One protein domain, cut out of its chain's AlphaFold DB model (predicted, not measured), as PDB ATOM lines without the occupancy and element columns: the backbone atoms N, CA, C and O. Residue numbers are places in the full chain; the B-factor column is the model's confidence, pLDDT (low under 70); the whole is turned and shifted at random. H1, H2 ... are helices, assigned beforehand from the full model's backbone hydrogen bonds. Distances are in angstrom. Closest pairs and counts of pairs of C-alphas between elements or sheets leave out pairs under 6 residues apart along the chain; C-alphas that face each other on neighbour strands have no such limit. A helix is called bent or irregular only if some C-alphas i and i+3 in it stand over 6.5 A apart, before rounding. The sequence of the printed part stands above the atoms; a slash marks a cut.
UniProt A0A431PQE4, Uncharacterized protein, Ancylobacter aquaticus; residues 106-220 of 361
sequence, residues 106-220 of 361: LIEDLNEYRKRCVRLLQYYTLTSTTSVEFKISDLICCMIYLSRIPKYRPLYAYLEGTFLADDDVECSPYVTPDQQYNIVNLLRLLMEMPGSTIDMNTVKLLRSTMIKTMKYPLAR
ATOM      1  N   LEU A 106      27.798  -3.036 127.099       54.72
ATOM      2  CA  LEU A 106      27.437  -1.881 126.249       54.72
ATOM      3  C   LEU A 106      25.999  -1.926 125.690       54.72
ATOM      4  O   LEU A 106      25.434  -0.880 125.366       54.72
ATOM      5  N   ILE A 107      25.412  -3.117 125.541       54.25
ATOM      6  CA  ILE A 107      24.052  -3.300 125.000       54.25
ATOM      7  C   ILE A 107      23.001  -3.230 126.118       54.25
ATOM      8  O   ILE A 107      21.905  -2.705 125.908       54.25
ATOM      9  N   GLU A 108      23.337  -3.707 127.318       58.47
ATOM     10  CA  GLU A 108      22.445  -3.666 128.480       58.47
ATOM     11  C   GLU A 108      22.279  -2.227 129.006       58.47
ATOM     12  O   GLU A 108      21.150  -1.789 129.258       58.47
ATOM     13  N   ASP A 109      23.361  -1.439 128.989       64.56
ATOM     14  CA  ASP A 109      23.345  -0.005 129.307       64.56
ATOM     15  C   ASP A 109      22.423   0.794 128.361       64.56
ATOM     16  O   ASP A 109      21.675   1.672 128.799       64.56
ATOM     17  N   LEU A 110      22.389   0.462 127.062       70.81
ATOM     18  CA  LEU A 110      21.547   1.157 126.074       70.81
ATOM     19  C   LEU A 110      20.046   0.963 126.317       70.81
ATOM     20  O   LEU A 110      19.263   1.886 126.077       70.81
ATOM     21  N   ASN A 111      19.630  -0.202 126.816       75.75
ATOM     22  CA  ASN A 111      18.232  -0.459 127.162       75.75
ATOM     23  C   ASN A 111      17.813   0.297 128.428       75.75
ATOM     24  O   ASN A 111      16.680   0.786 128.519       75.75
ATOM     25  N   GLU A 112      18.720   0.438 129.396       77.12
ATOM     26  CA  GLU A 112      18.481   1.263 130.578       77.12
ATOM     27  C   GLU A 112      18.410   2.754 130.204       77.12
ATOM     28  O   GLU A 112      17.472   3.450 130.615       77.12
ATOM     29  N   TYR A 113      19.309   3.225 129.334       78.69
ATOM     30  CA  TYR A 113      19.263   4.582 128.784       78.69
ATOM     31  C   TYR A 113      18.000   4.840 127.964       78.69
ATOM     32  O   TYR A 113      17.387   5.895 128.129       78.69
ATOM     33  N   ARG A 114      17.531   3.866 127.174       80.50
ATOM     34  CA  ARG A 114      16.242   3.948 126.469       80.50
ATOM     35  C   ARG A 114      15.095   4.181 127.447       80.50
ATOM     36  O   ARG A 114      14.336   5.130 127.279       80.50
ATOM     37  N   LYS A 115      14.981   3.358 128.497       80.75
ATOM     38  CA  LYS A 115      13.904   3.470 129.502       80.75
ATOM     39  C   LYS A 115      13.928   4.804 130.248       80.75
ATOM     40  O   LYS A 115      12.870   5.303 130.635       80.75
ATOM     41  N   ARG A 116      15.114   5.364 130.497       78.31
ATOM     42  CA  ARG A 116      15.271   6.689 131.119       78.31
ATOM     43  C   ARG A 116      14.914   7.811 130.145       78.31
ATOM     44  O   ARG A 116      14.189   8.723 130.522       78.31
ATOM     45  N   CYS A 117      15.333   7.696 128.887       79.06
ATOM     46  CA  CYS A 117      15.046   8.677 127.846       79.06
ATOM     47  C   CYS A 117      13.552   8.736 127.500       79.06
ATOM     48  O   CYS A 117      12.996   9.824 127.401       79.06
ATOM     49  N   VAL A 118      12.871   7.587 127.421       80.50
ATOM     50  CA  VAL A 118      11.411   7.524 127.227       80.50
ATOM     51  C   VAL A 118      10.674   8.204 128.381       80.50
ATOM     52  O   VAL A 118       9.827   9.053 128.131       80.50
ATOM     53  N   ARG A 119      11.039   7.903 129.636       76.88
ATOM     54  CA  ARG A 119      10.434   8.547 130.817       76.88
ATOM     55  C   ARG A 119      10.654  10.060 130.838       76.88
ATOM     56  O   ARG A 119       9.724  10.806 131.134       76.88
ATOM     57  N   LEU A 120      11.862  10.508 130.503       76.50
ATOM     58  CA  LEU A 120      12.222  11.924 130.475       76.50
ATOM     59  C   LEU A 120      11.468  12.678 129.370       76.50
ATOM     60  O   LEU A 120      10.885  13.731 129.621       76.50
ATOM     61  N   LEU A 121      11.441  12.127 128.156       76.81
ATOM     62  CA  LEU A 121      10.728  12.729 127.032       76.81
ATOM     63  C   LEU A 121       9.221  12.747 127.275       76.81
ATOM     64  O   LEU A 121       8.605  13.784 127.051       76.81
ATOM     65  N   GLN A 122       8.626  11.669 127.796       76.00
ATOM     66  CA  GLN A 122       7.205  11.643 128.160       76.00
ATOM     67  C   GLN A 122       6.865  12.726 129.189       76.00
ATOM     68  O   GLN A 122       5.879  13.437 129.020       76.00
ATOM     69  N   TYR A 123       7.703  12.913 130.210       74.56
ATOM     70  CA  TYR A 123       7.493  13.953 131.216       74.56
ATOM     71  C   TYR A 123       7.475  15.370 130.620       74.56
ATOM     72  O   TYR A 123       6.523  16.121 130.840       74.56
ATOM     73  N   TYR A 124       8.490  15.725 129.826       72.06
ATOM     74  CA  TYR A 124       8.611  17.079 129.272       72.06
ATOM     75  C   TYR A 124       7.674  17.356 128.088       72.06
ATOM     76  O   TYR A 124       7.383  18.516 127.802       72.06
ATOM     77  N   THR A 125       7.187  16.316 127.407       71.19
ATOM     78  CA  THR A 125       6.242  16.456 126.287       71.19
ATOM     79  C   THR A 125       4.777  16.432 126.717       71.19
ATOM     80  O   THR A 125       3.975  17.124 126.096       71.19
ATOM     81  N   LEU A 126       4.408  15.671 127.756       67.38
ATOM     82  CA  LEU A 126       2.998  15.419 128.096       67.38
ATOM     83  C   LEU A 126       2.438  16.297 129.218       67.38
ATOM     84  O   LEU A 126       1.279  16.114 129.584       67.38
ATOM     85  N   THR A 127       3.188  17.266 129.762       57.31
ATOM     86  CA  THR A 127       2.720  18.094 130.903       57.31
ATOM     87  C   THR A 127       2.129  17.218 132.022       57.31
ATOM     88  O   THR A 127       1.109  17.537 132.630       57.31
ATOM     89  N   SER A 128       2.727  16.045 132.249       47.44
ATOM     90  CA  SER A 128       2.194  15.080 133.205       47.44
ATOM     91  C   SER A 128       2.461  15.563 134.631       47.44
ATOM     92  O   SER A 128       3.568  15.983 134.963       47.44
ATOM     93  N   THR A 129       1.442  15.489 135.486       46.25
ATOM     94  CA  THR A 129       1.412  15.967 136.880       46.25
ATOM     95  C   THR A 129       2.213  15.098 137.856       46.25
ATOM     96  O   THR A 129       2.031  15.184 139.069       46.25
ATOM     97  N   THR A 130       3.106  14.241 137.363       47.12
ATOM     98  CA  THR A 130       3.924  13.374 138.211       47.12
ATOM     99  C   THR A 130       5.187  14.108 138.652       47.12
ATOM    100  O   THR A 130       6.055  14.404 137.832       47.12
ATOM    101  N   SER A 131       5.328  14.378 139.949       47.59
ATOM    102  CA  SER A 131       6.546  14.931 140.551       47.59
ATOM    103  C   SER A 131       7.642  13.862 140.635       47.59
ATOM    104  O   SER A 131       7.901  13.304 141.700       47.59
ATOM    105  N   VAL A 132       8.254  13.521 139.502       55.97
ATOM    106  CA  VAL A 132       9.443  12.661 139.475       55.97
ATOM    107  C   VAL A 132      10.672  13.561 139.441       55.97
ATOM    108  O   VAL A 132      10.783  14.442 138.591       55.97
ATOM    109  N   GLU A 133      11.585  13.371 140.391       56.50
ATOM    110  CA  GLU A 133      12.850  14.102 140.423       56.50
ATOM    111  C   GLU A 133      13.768  13.594 139.305       56.50
ATOM    112  O   GLU A 133      14.282  12.478 139.368       56.50
ATOM    113  N   PHE A 134      13.977  14.409 138.271       63.66
ATOM    114  CA  PHE A 134      14.936  14.106 137.211       63.66
ATOM    115  C   PHE A 134      16.299  14.708 137.546       63.66
ATOM    116  O   PHE A 134      16.418  15.905 137.819       63.66
ATOM    117  N   LYS A 135      17.342  13.877 137.507       68.88
ATOM    118  CA  LYS A 135      18.730  14.331 137.647       68.88
ATOM    119  C   LYS A 135      19.269  14.763 136.283       68.88
ATOM    120  O   LYS A 135      18.910  14.181 135.261       68.88
ATOM    121  N   ILE A 136      20.219  15.705 136.262       71.31
ATOM    122  CA  ILE A 136      20.949  16.077 135.029       71.31
ATOM    123  C   ILE A 136      21.601  14.840 134.387       71.31
ATOM    124  O   ILE A 136      21.660  14.738 133.163       71.31
ATOM    125  N   SER A 137      22.006  13.852 135.194       72.44
ATOM    126  CA  SER A 137      22.518  12.570 134.699       72.44
ATOM    127  C   SER A 137      21.549  11.868 133.747       72.44
ATOM    128  O   SER A 137      21.999  11.296 132.760       72.44
ATOM    129  N   ASP A 138      20.238  11.923 133.993       73.88
ATOM    130  CA  ASP A 138      19.243  11.257 133.145       73.88
ATOM    131  C   ASP A 138      19.026  12.003 131.822       73.88
ATOM    132  O   ASP A 138      18.797  11.376 130.785       73.88
ATOM    133  N   LEU A 139      19.190  13.331 131.830       76.81
ATOM    134  CA  LEU A 139      19.175  14.158 130.624       76.81
ATOM    135  C   LEU A 139      20.406  13.869 129.752       76.81
ATOM    136  O   LEU A 139      20.267  13.628 128.552       76.81
ATOM    137  N   ILE A 140      21.590  13.771 130.364       78.38
ATOM    138  CA  ILE A 140      22.825  13.358 129.682       78.38
ATOM    139  C   ILE A 140      22.679  11.935 129.115       78.38
ATOM    140  O   ILE A 140      22.992  11.709 127.948       78.38
ATOM    141  N   CYS A 141      22.136  10.990 129.890       80.00
ATOM    142  CA  CYS A 141      21.878   9.623 129.426       80.00
ATOM    143  C   CYS A 141      20.936   9.589 128.212       80.00
ATOM    144  O   CYS A 141      21.175   8.839 127.264       80.00
ATOM    145  N   CYS A 142      19.886  10.415 128.208       79.50
ATOM    146  CA  CYS A 142      18.973  10.517 127.072       79.50
ATOM    147  C   CYS A 142      19.672  11.087 125.828       79.50
ATOM    148  O   CYS A 142      19.494  10.559 124.733       79.50
ATOM    149  N   MET A 143      20.547  12.085 125.983       79.44
ATOM    150  CA  MET A 143      21.318  12.624 124.856       79.44
ATOM    151  C   MET A 143      22.343  11.636 124.299       79.44
ATOM    152  O   MET A 143      22.486  11.536 123.082       79.44
ATOM    153  N   ILE A 144      23.011  10.865 125.160       81.81
ATOM    154  CA  ILE A 144      23.926   9.792 124.739       81.81
ATOM    155  C   ILE A 144      23.167   8.719 123.948       81.81
ATOM    156  O   ILE A 144      23.656   8.218 122.936       81.81
ATOM    157  N   TYR A 145      21.950   8.379 124.373       83.69
ATOM    158  CA  TYR A 145      21.107   7.427 123.653       83.69
ATOM    159  C   TYR A 145      20.691   7.953 122.266       83.69
ATOM    160  O   TYR A 145      20.785   7.229 121.270       83.69
ATOM    161  N   LEU A 146      20.282   9.223 122.186       82.44
ATOM    162  CA  LEU A 146      19.885   9.872 120.933       82.44
ATOM    163  C   LEU A 146      21.055  10.057 119.953       82.44
ATOM    164  O   LEU A 146      20.844   9.951 118.745       82.44
ATOM    165  N   SER A 147      22.275  10.297 120.446       82.81
ATOM    166  CA  SER A 147      23.467  10.446 119.600       82.81
ATOM    167  C   SER A 147      23.982   9.108 119.064       82.81
ATOM    168  O   SER A 147      24.462   9.032 117.932       82.81
ATOM    169  N   ARG A 148      23.861   8.033 119.855       82.75
ATOM    170  CA  ARG A 148      24.404   6.710 119.515       82.75
ATOM    171  C   ARG A 148      23.528   5.924 118.542       82.75
ATOM    172  O   ARG A 148      24.050   5.094 117.799       82.75
ATOM    173  N   ILE A 149      22.219   6.181 118.511       83.75
ATOM    174  CA  ILE A 149      21.305   5.523 117.571       83.75
ATOM    175  C   ILE A 149      21.106   6.398 116.325       83.75
ATOM    176  O   ILE A 149      20.455   7.442 116.403       83.75
ATOM    177  N   PRO A 150      21.545   5.948 115.133       76.62
ATOM    178  CA  PRO A 150      21.518   6.771 113.922       76.62
ATOM    179  C   PRO A 150      20.097   7.148 113.482       76.62
ATOM    180  O   PRO A 150      19.905   8.191 112.862       76.62
ATOM    181  N   LYS A 151      19.089   6.343 113.850       81.62
ATOM    182  CA  LYS A 151      17.671   6.610 113.563       81.62
ATOM    183  C   LYS A 151      17.161   7.892 114.229       81.62
ATOM    184  O   LYS A 151      16.328   8.573 113.649       81.62
ATOM    185  N   TYR A 152      17.668   8.237 115.415       82.06
ATOM    186  CA  TYR A 152      17.224   9.408 116.181       82.06
ATOM    187  C   TYR A 152      18.164  10.614 116.042       82.06
ATOM    188  O   TYR A 152      17.956  11.642 116.683       82.06
ATOM    189  N   ARG A 153      19.156  10.536 115.149       80.88
ATOM    190  CA  ARG A 153      20.126  11.610 114.901       80.88
ATOM    191  C   ARG A 153      19.494  12.963 114.521       80.88
ATOM    192  O   ARG A 153      19.991  13.975 115.008       80.88
ATOM    193  N   PRO A 154      18.402  13.037 113.732       81.31
ATOM    194  CA  PRO A 154      17.728  14.313 113.463       81.31
ATOM    195  C   PRO A 154      17.118  14.950 114.721       81.31
ATOM    196  O   PRO A 154      17.153  16.166 114.877       81.31
ATOM    197  N   LEU A 155      16.600  14.128 115.642       79.75
ATOM    198  CA  LEU A 155      16.076  14.584 116.930       79.75
ATOM    199  C   LEU A 155      17.215  15.065 117.842       79.75
ATOM    200  O   LEU A 155      17.072  16.091 118.500       79.75
ATOM    201  N   TYR A 156      18.357  14.371 117.826       83.31
ATOM    202  CA  TYR A 156      19.564  14.806 118.529       83.31
ATOM    203  C   TYR A 156      20.058  16.167 118.025       83.31
ATOM    204  O   TYR A 156      20.194  17.072 118.832       83.31
ATOM    205  N   ALA A 157      20.233  16.355 116.713       81.69
ATOM    206  CA  ALA A 157      20.691  17.629 116.144       81.69
ATOM    207  C   ALA A 157      19.734  18.796 116.465       81.69
ATOM    208  O   ALA A 157      20.159  19.928 116.701       81.69
ATOM    209  N   TYR A 158      18.428  18.518 116.532       79.75
ATOM    210  CA  TYR A 158      17.437  19.504 116.955       79.75
ATOM    211  C   TYR A 158      17.515  19.834 118.454       79.75
ATOM    212  O   TYR A 158      17.193  20.956 118.838       79.75
ATOM    213  N   LEU A 159      17.935  18.909 119.319       77.56
ATOM    214  CA  LEU A 159      18.070  19.145 120.763       77.56
ATOM    215  C   LEU A 159      19.478  19.609 121.168       77.56
ATOM    216  O   LEU A 159      19.616  20.315 122.159       77.56
ATOM    217  N   GLU A 160      20.513  19.305 120.391       78.69
ATOM    218  CA  GLU A 160      21.904  19.722 120.611       78.69
ATOM    219  C   GLU A 160      22.032  21.249 120.707       78.69
ATOM    220  O   GLU A 160      22.709  21.771 121.590       78.69
ATOM    221  N   GLY A 161      21.263  21.983 119.896       71.31
ATOM    222  CA  GLY A 161      21.202  23.445 119.959       71.31
ATOM    223  C   GLY A 161      20.642  24.017 121.271       71.31
ATOM    224  O   GLY A 161      20.605  25.233 121.404       71.31
ATOM    225  N   THR A 162      20.183  23.191 122.219       70.19
ATOM    226  CA  THR A 162      19.822  23.632 123.583       70.19
ATOM    227  C   THR A 162      21.022  23.718 124.524       70.19
ATOM    228  O   THR A 162      20.963  24.457 125.499       70.19
ATOM    229  N   PHE A 163      22.111  23.002 124.224       66.81
ATOM    230  CA  PHE A 163      23.344  23.008 125.018       66.81
ATOM    231  C   PHE A 163      24.285  24.152 124.648       66.81
ATOM    232  O   PHE A 163      25.051  24.604 125.487       66.81
ATOM    233  N   LEU A 164      24.237  24.577 123.384       64.31
ATOM    234  CA  LEU A 164      25.123  25.594 122.810       64.31
ATOM    235  C   LEU A 164      24.521  27.008 122.833       64.31
ATOM    236  O   LEU A 164      25.188  27.963 122.452       64.31
ATOM    237  N   ALA A 165      23.249  27.150 123.214       58.97
ATOM    238  CA  ALA A 165      22.581  28.444 123.270       58.97
ATOM    239  C   ALA A 165      22.942  29.175 124.577       58.97
ATOM    240  O   ALA A 165      22.295  28.971 125.606       58.97
ATOM    241  N   ASP A 166      23.979  30.017 124.518       56.16
ATOM    242  CA  ASP A 166      24.419  30.866 125.638       56.16
ATOM    243  C   ASP A 166      23.394  31.963 125.990       56.16
ATOM    244  O   ASP A 166      23.248  32.324 127.158       56.16
ATOM    245  N   ASP A 167      22.582  32.414 125.030       52.41
ATOM    246  CA  ASP A 167      21.640  33.515 125.239       52.41
ATOM    247  C   ASP A 167      20.203  33.044 125.508       52.41
ATOM    248  O   ASP A 167      19.734  32.030 124.991       52.41
ATOM    249  N   ASP A 168      19.463  33.814 126.307       53.69
ATOM    250  CA  ASP A 168      18.031  33.640 126.626       53.69
ATOM    251  C   ASP A 168      17.084  33.836 125.423       53.69
ATOM    252  O   ASP A 168      15.877  34.031 125.572       53.69
ATOM    253  N   VAL A 169      17.619  33.771 124.206       52.25
ATOM    254  CA  VAL A 169      16.853  33.876 122.972       52.25
ATOM    255  C   VAL A 169      16.349  32.484 122.607       52.25
ATOM    256  O   VAL A 169      17.116  31.602 122.219       52.25
ATOM    257  N   GLU A 170      15.030  32.292 122.690       57.47
ATOM    258  CA  GLU A 170      14.305  31.116 122.186       57.47
ATOM    259  C   GLU A 170      14.351  31.041 120.640       57.47
ATOM    260  O   GLU A 170      13.332  30.927 119.959       57.47
ATOM    261  N   CYS A 171      15.541  31.107 120.040       56.47
ATOM    262  CA  CYS A 171      15.718  30.914 118.611       56.47
ATOM    263  C   CYS A 171      15.583  29.417 118.302       56.47
ATOM    264  O   CYS A 171      16.505  28.615 118.482       56.47
ATOM    265  N   SER A 172      14.392  29.020 117.850       64.19
ATOM    266  CA  SER A 172      14.201  27.733 117.183       64.19
ATOM    267  C   SER A 172      14.937  27.771 115.841       64.19
ATOM    268  O   SER A 172      14.712  28.709 115.073       64.19
ATOM    269  N   PRO A 173      15.763  26.765 115.505       68.00
ATOM    270  CA  PRO A 173      16.300  26.653 114.156       68.00
ATOM    271  C   PRO A 173      15.138  26.562 113.158       68.00
ATOM    272  O   PRO A 173      14.082  26.003 113.473       68.00
ATOM    273  N   TYR A 174      15.311  27.139 111.969       69.00
ATOM    274  CA  TYR A 174      14.328  27.012 110.899       69.00
ATOM    275  C   TYR A 174      14.314  25.557 110.414       69.00
ATOM    276  O   TYR A 174      15.304  25.068 109.877       69.00
ATOM    277  N   VAL A 175      13.200  24.863 110.643       73.38
ATOM    278  CA  VAL A 175      12.997  23.463 110.249       73.38
ATOM    279  C   VAL A 175      11.955  23.430 109.137       73.38
ATOM    280  O   VAL A 175      10.856  23.966 109.317       73.38
ATOM    281  N   THR A 176      12.275  22.803 108.003       81.38
ATOM    282  CA  THR A 176      11.330  22.651 106.882       81.38
ATOM    283  C   THR A 176      10.138  21.771 107.287       81.38
ATOM    284  O   THR A 176      10.288  20.915 108.162       81.38
ATOM    285  N   PRO A 177       8.940  21.936 106.694       74.81
ATOM    286  CA  PRO A 177       7.744  21.192 107.112       74.81
ATOM    287  C   PRO A 177       7.924  19.662 107.059       74.81
ATOM    288  O   PRO A 177       7.475  18.959 107.964       74.81
ATOM    289  N   ASP A 178       8.678  19.148 106.084       77.56
ATOM    290  CA  ASP A 178       9.000  17.717 105.983       77.56
ATOM    291  C   ASP A 178       9.898  17.234 107.132       77.56
ATOM    292  O   ASP A 178       9.721  16.140 107.676       77.56
ATOM    293  N   GLN A 179      10.848  18.070 107.560       78.62
ATOM    294  CA  GLN A 179      11.698  17.784 108.714       78.62
ATOM    295  C   GLN A 179      10.909  17.863 110.027       78.62
ATOM    296  O   GLN A 179      11.163  17.065 110.929       78.62
ATOM    297  N   GLN A 180       9.923  18.761 110.131       77.75
ATOM    298  CA  GLN A 180       9.035  18.846 111.297       77.75
ATOM    299  C   GLN A 180       8.223  17.558 111.459       77.75
ATOM    300  O   GLN A 180       8.189  16.983 112.549       77.75
ATOM    301  N   TYR A 181       7.643  17.051 110.365       80.56
ATOM    302  CA  TYR A 181       6.925  15.777 110.377       80.56
ATOM    303  C   TYR A 181       7.845  14.609 110.760       80.56
ATOM    304  O   TYR A 181       7.469  13.770 111.578       80.56
ATOM    305  N   ASN A 182       9.074  14.584 110.234       83.62
ATOM    306  CA  ASN A 182      10.054  13.549 110.561       83.62
ATOM    307  C   ASN A 182      10.449  13.567 112.052       83.62
ATOM    308  O   ASN A 182      10.438  12.527 112.702       83.62
ATOM    309  N   ILE A 183      10.726  14.740 112.632       81.56
ATOM    310  CA  ILE A 183      11.075  14.878 114.059       81.56
ATOM    311  C   ILE A 183       9.919  14.419 114.953       81.56
ATOM    312  O   ILE A 183      10.127  13.657 115.900       81.56
ATOM    313  N   VAL A 184       8.693  14.835 114.629       81.25
ATOM    314  CA  VAL A 184       7.490  14.414 115.356       81.25
ATOM    315  C   VAL A 184       7.289  12.898 115.243       81.25
ATOM    316  O   VAL A 184       6.983  12.242 116.239       81.25
ATOM    317  N   ASN A 185       7.515  12.311 114.066       81.31
ATOM    318  CA  ASN A 185       7.395  10.867 113.862       81.31
ATOM    319  C   ASN A 185       8.477  10.072 114.616       81.31
ATOM    320  O   ASN A 185       8.184   9.046 115.225       81.31
ATOM    321  N   LEU A 186       9.714  10.571 114.660       81.75
ATOM    322  CA  LEU A 186      10.794   9.975 115.451       81.75
ATOM    323  C   LEU A 186      10.491  10.009 116.950       81.75
ATOM    324  O   LEU A 186      10.740   9.026 117.648       81.75
ATOM    325  N   LEU A 187       9.913  11.105 117.442       78.75
ATOM    326  CA  LEU A 187       9.512  11.224 118.839       78.75
ATOM    327  C   LEU A 187       8.342  10.280 119.176       78.75
ATOM    328  O   LEU A 187       8.352   9.647 120.230       78.75
ATOM    329  N   ARG A 188       7.394  10.085 118.248       80.12
ATOM    330  CA  ARG A 188       6.327   9.070 118.368       80.12
ATOM    331  C   ARG A 188       6.885   7.652 118.448       80.12
ATOM    332  O   ARG A 188       6.514   6.901 119.346       80.12
ATOM    333  N   LEU A 189       7.804   7.306 117.546       81.50
ATOM    334  CA  LEU A 189       8.456   5.992 117.519       81.50
ATOM    335  C   LEU A 189       9.288   5.729 118.777       81.50
ATOM    336  O   LEU A 189       9.409   4.585 119.203       81.50
ATOM    337  N   LEU A 190       9.880   6.770 119.362       79.12
ATOM    338  CA  LEU A 190      10.664   6.641 120.584       79.12
ATOM    339  C   LEU A 190       9.782   6.433 121.821       79.12
ATOM    340  O   LEU A 190      10.142   5.625 122.673       79.12
ATOM    341  N   MET A 191       8.648   7.134 121.918       73.88
ATOM    342  CA  MET A 191       7.755   7.065 123.083       73.88
ATOM    343  C   MET A 191       6.697   5.955 123.011       73.88
ATOM    344  O   MET A 191       5.974   5.785 123.988       73.88
ATOM    345  N   GLU A 192       6.597   5.231 121.889       73.19
ATOM    346  CA  GLU A 192       5.603   4.165 121.652       73.19
ATOM    347  C   GLU A 192       4.151   4.625 121.930       73.19
ATOM    348  O   GLU A 192       3.310   3.863 122.399       73.19
ATOM    349  N   MET A 193       3.848   5.899 121.645       64.88
ATOM    350  CA  MET A 193       2.562   6.541 121.959       64.88
ATOM    351  C   MET A 193       1.661   6.698 120.718       64.88
ATOM    352  O   MET A 193       2.169   6.972 119.625       64.88
ATOM    353  N   PRO A 194       0.322   6.602 120.865       58.75
ATOM    354  CA  PRO A 194      -0.619   6.823 119.768       58.75
ATOM    355  C   PRO A 194      -0.608   8.288 119.291       58.75
ATOM    356  O   PRO A 194      -0.578   9.234 120.081       58.75
ATOM    357  N   GLY A 195      -0.621   8.469 117.966       54.72
ATOM    358  CA  GLY A 195      -0.171   9.681 117.267       54.72
ATOM    359  C   GLY A 195      -0.972  10.979 117.446       54.72
ATOM    360  O   GLY A 195      -0.595  11.972 116.829       54.72
ATOM    361  N   SER A 196      -2.030  11.017 118.264       56.94
ATOM    362  CA  SER A 196      -2.891  12.205 118.415       56.94
ATOM    363  C   SER A 196      -2.451  13.192 119.505       56.94
ATOM    364  O   SER A 196      -3.052  14.253 119.624       56.94
ATOM    365  N   THR A 197      -1.435  12.865 120.310       63.00
ATOM    366  CA  THR A 197      -1.025  13.677 121.478       63.00
ATOM    367  C   THR A 197       0.238  14.511 121.255       63.00
ATOM    368  O   THR A 197       0.555  15.370 122.072       63.00
ATOM    369  N   ILE A 198       0.963  14.276 120.155       67.44
ATOM    370  CA  ILE A 198       2.288  14.860 119.904       67.44
ATOM    371  C   ILE A 198       2.236  15.715 118.635       67.44
ATOM    372  O   ILE A 198       2.112  15.192 117.519       67.44
ATOM    373  N   ASP A 199       2.369  17.025 118.842       75.75
ATOM    374  CA  ASP A 199       2.403  18.077 117.821       75.75
ATOM    375  C   ASP A 199       3.731  18.862 117.874       75.75
ATOM    376  O   ASP A 199       4.443  18.831 118.882       75.75
ATOM    377  N   MET A 200       4.077  19.611 116.826       77.75
ATOM    378  CA  MET A 200       5.298  20.425 116.766       77.75
ATOM    379  C   MET A 200       5.384  21.441 117.920       77.75
ATOM    380  O   MET A 200       6.473  21.756 118.401       77.75
ATOM    381  N   ASN A 201       4.243  21.907 118.433       77.12
ATOM    382  CA  ASN A 201       4.194  22.764 119.620       77.12
ATOM    383  C   ASN A 201       4.716  22.055 120.883       77.12
ATOM    384  O   ASN A 201       5.439  22.662 121.671       77.12
ATOM    385  N   THR A 202       4.450  20.754 121.036       77.38
ATOM    386  CA  THR A 202       4.993  19.944 122.146       77.38
ATOM    387  C   THR A 202       6.505  19.753 122.022       77.38
ATOM    388  O   THR A 202       7.222  19.783 123.017       77.38
ATOM    389  N   VAL A 203       7.022  19.657 120.792       78.50
ATOM    390  CA  VAL A 203       8.464  19.563 120.511       78.50
ATOM    391  C   VAL A 203       9.179  20.891 120.803       78.50
ATOM    392  O   VAL A 203      10.294  20.900 121.330       78.50
ATOM    393  N   LYS A 204       8.539  22.031 120.518       79.19
ATOM    394  CA  LYS A 204       9.038  23.359 120.920       79.19
ATOM    395  C   LYS A 204       9.026  23.535 122.441       79.19
ATOM    396  O   LYS A 204      10.004  24.031 122.998       79.19
ATOM    397  N   LEU A 205       7.971  23.071 123.114       79.31
ATOM    398  CA  LEU A 205       7.873  23.085 124.575       79.31
ATOM    399  C   LEU A 205       8.952  22.211 125.231       79.31
ATOM    400  O   LEU A 205       9.609  22.652 126.175       79.31
ATOM    401  N   LEU A 206       9.203  21.014 124.692       78.62
ATOM    402  CA  LEU A 206      10.306  20.142 125.106       78.62
ATOM    403  C   LEU A 206      11.657  20.865 124.998       78.62
ATOM    404  O   LEU A 206      12.468  20.821 125.920       78.62
ATOM    405  N   ARG A 207      11.889  21.578 123.891       78.06
ATOM    406  CA  ARG A 207      13.127  22.338 123.685       78.06
ATOM    407  C   ARG A 207      13.274  23.474 124.711       78.06
ATOM    408  O   ARG A 207      14.324  23.579 125.338       78.06
ATOM    409  N   SER A 208      12.230  24.280 124.932       76.69
ATOM    410  CA  SER A 208      12.250  25.381 125.921       76.69
ATOM    411  C   SER A 208      12.429  24.864 127.361       76.69
ATOM    412  O   SER A 208      13.191  25.431 128.148       76.69
ATOM    413  N   THR A 209      11.802  23.738 127.715       74.31
ATOM    414  CA  THR A 209      11.949  23.122 129.046       74.31
ATOM    415  C   THR A 209      13.328  22.489 129.260       74.31
ATOM    416  O   THR A 209      13.887  22.620 130.351       74.31
ATOM    417  N   MET A 210      13.939  21.893 128.229       74.06
ATOM    418  CA  MET A 210      15.334  21.430 128.283       74.06
ATOM    419  C   MET A 210      16.328  22.580 128.497       74.06
ATOM    420  O   MET A 210      17.223  22.461 129.328       74.06
ATOM    421  N   ILE A 211      16.132  23.726 127.835       76.31
ATOM    422  CA  ILE A 211      16.968  24.920 128.057       76.31
ATOM    423  C   ILE A 211      16.864  25.381 129.520       76.31
ATOM    424  O   ILE A 211      17.877  25.577 130.192       76.31
ATOM    425  N   LYS A 212      15.640  25.492 130.052       74.88
ATOM    426  CA  LYS A 212      15.406  25.929 131.442       74.88
ATOM    427  C   LYS A 212      15.992  24.969 132.475       74.88
ATOM    428  O   LYS A 212      16.531  25.416 133.481       74.88
ATOM    429  N   THR A 213      15.895  23.662 132.240       70.69
ATOM    430  CA  THR A 213      16.397  22.637 133.174       70.69
ATOM    431  C   THR A 213      17.917  22.576 133.210       70.69
ATOM    432  O   THR A 213      18.478  22.421 134.293       70.69
ATOM    433  N   MET A 214      18.593  22.794 132.079       68.19
ATOM    434  CA  MET A 214      20.058  22.870 132.040       68.19
ATOM    435  C   MET A 214      20.612  24.147 132.665       68.19
ATOM    436  O   MET A 214      21.659  24.105 133.311       68.19
ATOM    437  N   LYS A 215      19.887  25.267 132.548       67.62
ATOM    438  CA  LYS A 215      20.247  26.522 133.222       67.62
ATOM    439  C   LYS A 215      19.901  26.527 134.722       67.62
ATOM    440  O   LYS A 215      20.360  27.415 135.436       67.62
ATOM    441  N   TYR A 216      19.116  25.569 135.232       67.19
ATOM    442  CA  TYR A 216      18.650  25.584 136.623       67.19
ATOM    443  C   TYR A 216      19.775  25.209 137.614       67.19
ATOM    444  O   TYR A 216      20.187  24.045 137.668       67.19
ATOM    445  N   PRO A 217      20.251  26.137 138.473       57.84
ATOM    446  CA  PRO A 217      21.422  25.903 139.331       57.84
ATOM    447  C   PRO A 217      21.213  24.778 140.354       57.84
ATOM    448  O   PRO A 217      22.143  24.062 140.711       57.84
ATOM    449  N   LEU A 218      19.971  24.591 140.804       53.53
ATOM    450  CA  LEU A 218      19.586  23.596 141.812       53.53
ATOM    451  C   LEU A 218      19.592  22.151 141.293       53.53
ATOM    452  O   LEU A 218      19.473  21.235 142.102       53.53
ATOM    453  N   ALA A 219      19.696  21.936 139.978       55.47
ATOM    454  CA  ALA A 219      19.859  20.602 139.397       55.47
ATOM    455  C   ALA A 219      21.345  20.197 139.277       55.47
ATOM    456  O   ALA A 219      21.649  19.014 139.120       55.47
ATOM    457  N   ARG A 220      22.269  21.172 139.364       52.16
ATOM    458  CA  ARG A 220      23.727  20.987 139.242       52.16
ATOM    459  C   ARG A 220      24.377  20.474 140.525       52.16
ATOM    460  O   ARG A 220      25.412  19.818 140.458       52.16
TER     461      ARG A 220
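This is residues 106 to 220 of the 361 residues of an uncharacterized protein of Ancylobacter aquaticus (UniProt A0A431PQE4). Five crossed helices make a compact, rounded body: H2 packs across the longest helix, H1, and H1, H2, H3 and H4 touch one another in a ring, H4 meeting H1 with its last residues. H5 covers one side of this ring, crossing the last residues of H1, while the very short H6 follows at the end of the printed part and the long link of residues 161 to 176 swings round the outside. The printed part has 115 residues, with six named helices in the order H1 to H6 and no named strand; the class is all helix. It is compact, with a radius of gyration of the C-alphas of 13.7 A and spans of 34 by 34 by 29 A.

H1, residues 106 to 126, touches H2, residues 136 to 148, at a steep tilt of 67 degrees, opposite ways; their closest C-alphas, of Cys 117 and Cys 142, are 4.4 A apart. With residues 121 to 126 alone H1 touches residues 202 to 209 of H5, residues 200 to 215, only just about perpendicular at 72 degrees; the closest C-alphas, of Tyr 124 and Leu 206, are 5.4 A apart. H4, residues 177 to 191, touches H1 with residues 190 to 191 alone, the closest C-alphas being those of Val 118 and Met 191, 5.5 A. Residues 143 to 147 of H2 touch H3, residues 150 to 160, at a steep tilt of 46 degrees, opposite ways, with the C-alphas of Leu 146 and Tyr 152 closest at 5.5 A. H3 touches residues 183 to 187 of H4, closest at the C-alphas of Leu 155 and Ile 183, 5.8 A. H4 and H5 only just touch, with 3 pairs of C-alphas within 8 A, the closest those of Val 184 and Met 200 at 6.6 A. H6, residues 217 to 220, touches no helix. H1 and H3 are apart, and so are H2 and H4. Every O i to N i+4 pair is within hydrogen-bond range in H2, H4 and H5, against 15 of 17 in H1 and 5 of 7 in H3; H6 is too short for such a pair.

H1 is 30.0 A long from C-alpha 106 at (27.437, -1.881, 126.249) to C-alpha 126 at (2.998, 15.419, 128.096). H5 measures 23.1 A, H4 21.3 A, H2 18.4 A and H3 14.6 A. H3 is irregular, with C-alphas 151 and 154 7.7 A apart. H6 ends at C-alpha 220, (23.727, 20.987, 139.242).

The two C-alphas farthest apart, of Glu 108 and Val 169, are 38.4 A apart. The printed part has no cut, and the link from H3 to H4 is long. The mean pLDDT of the printed part is 71.5, and 39 residues are under 70: 106 to 109, 126 to 135, 163 to 174, 193 to 198 and 214 to 220.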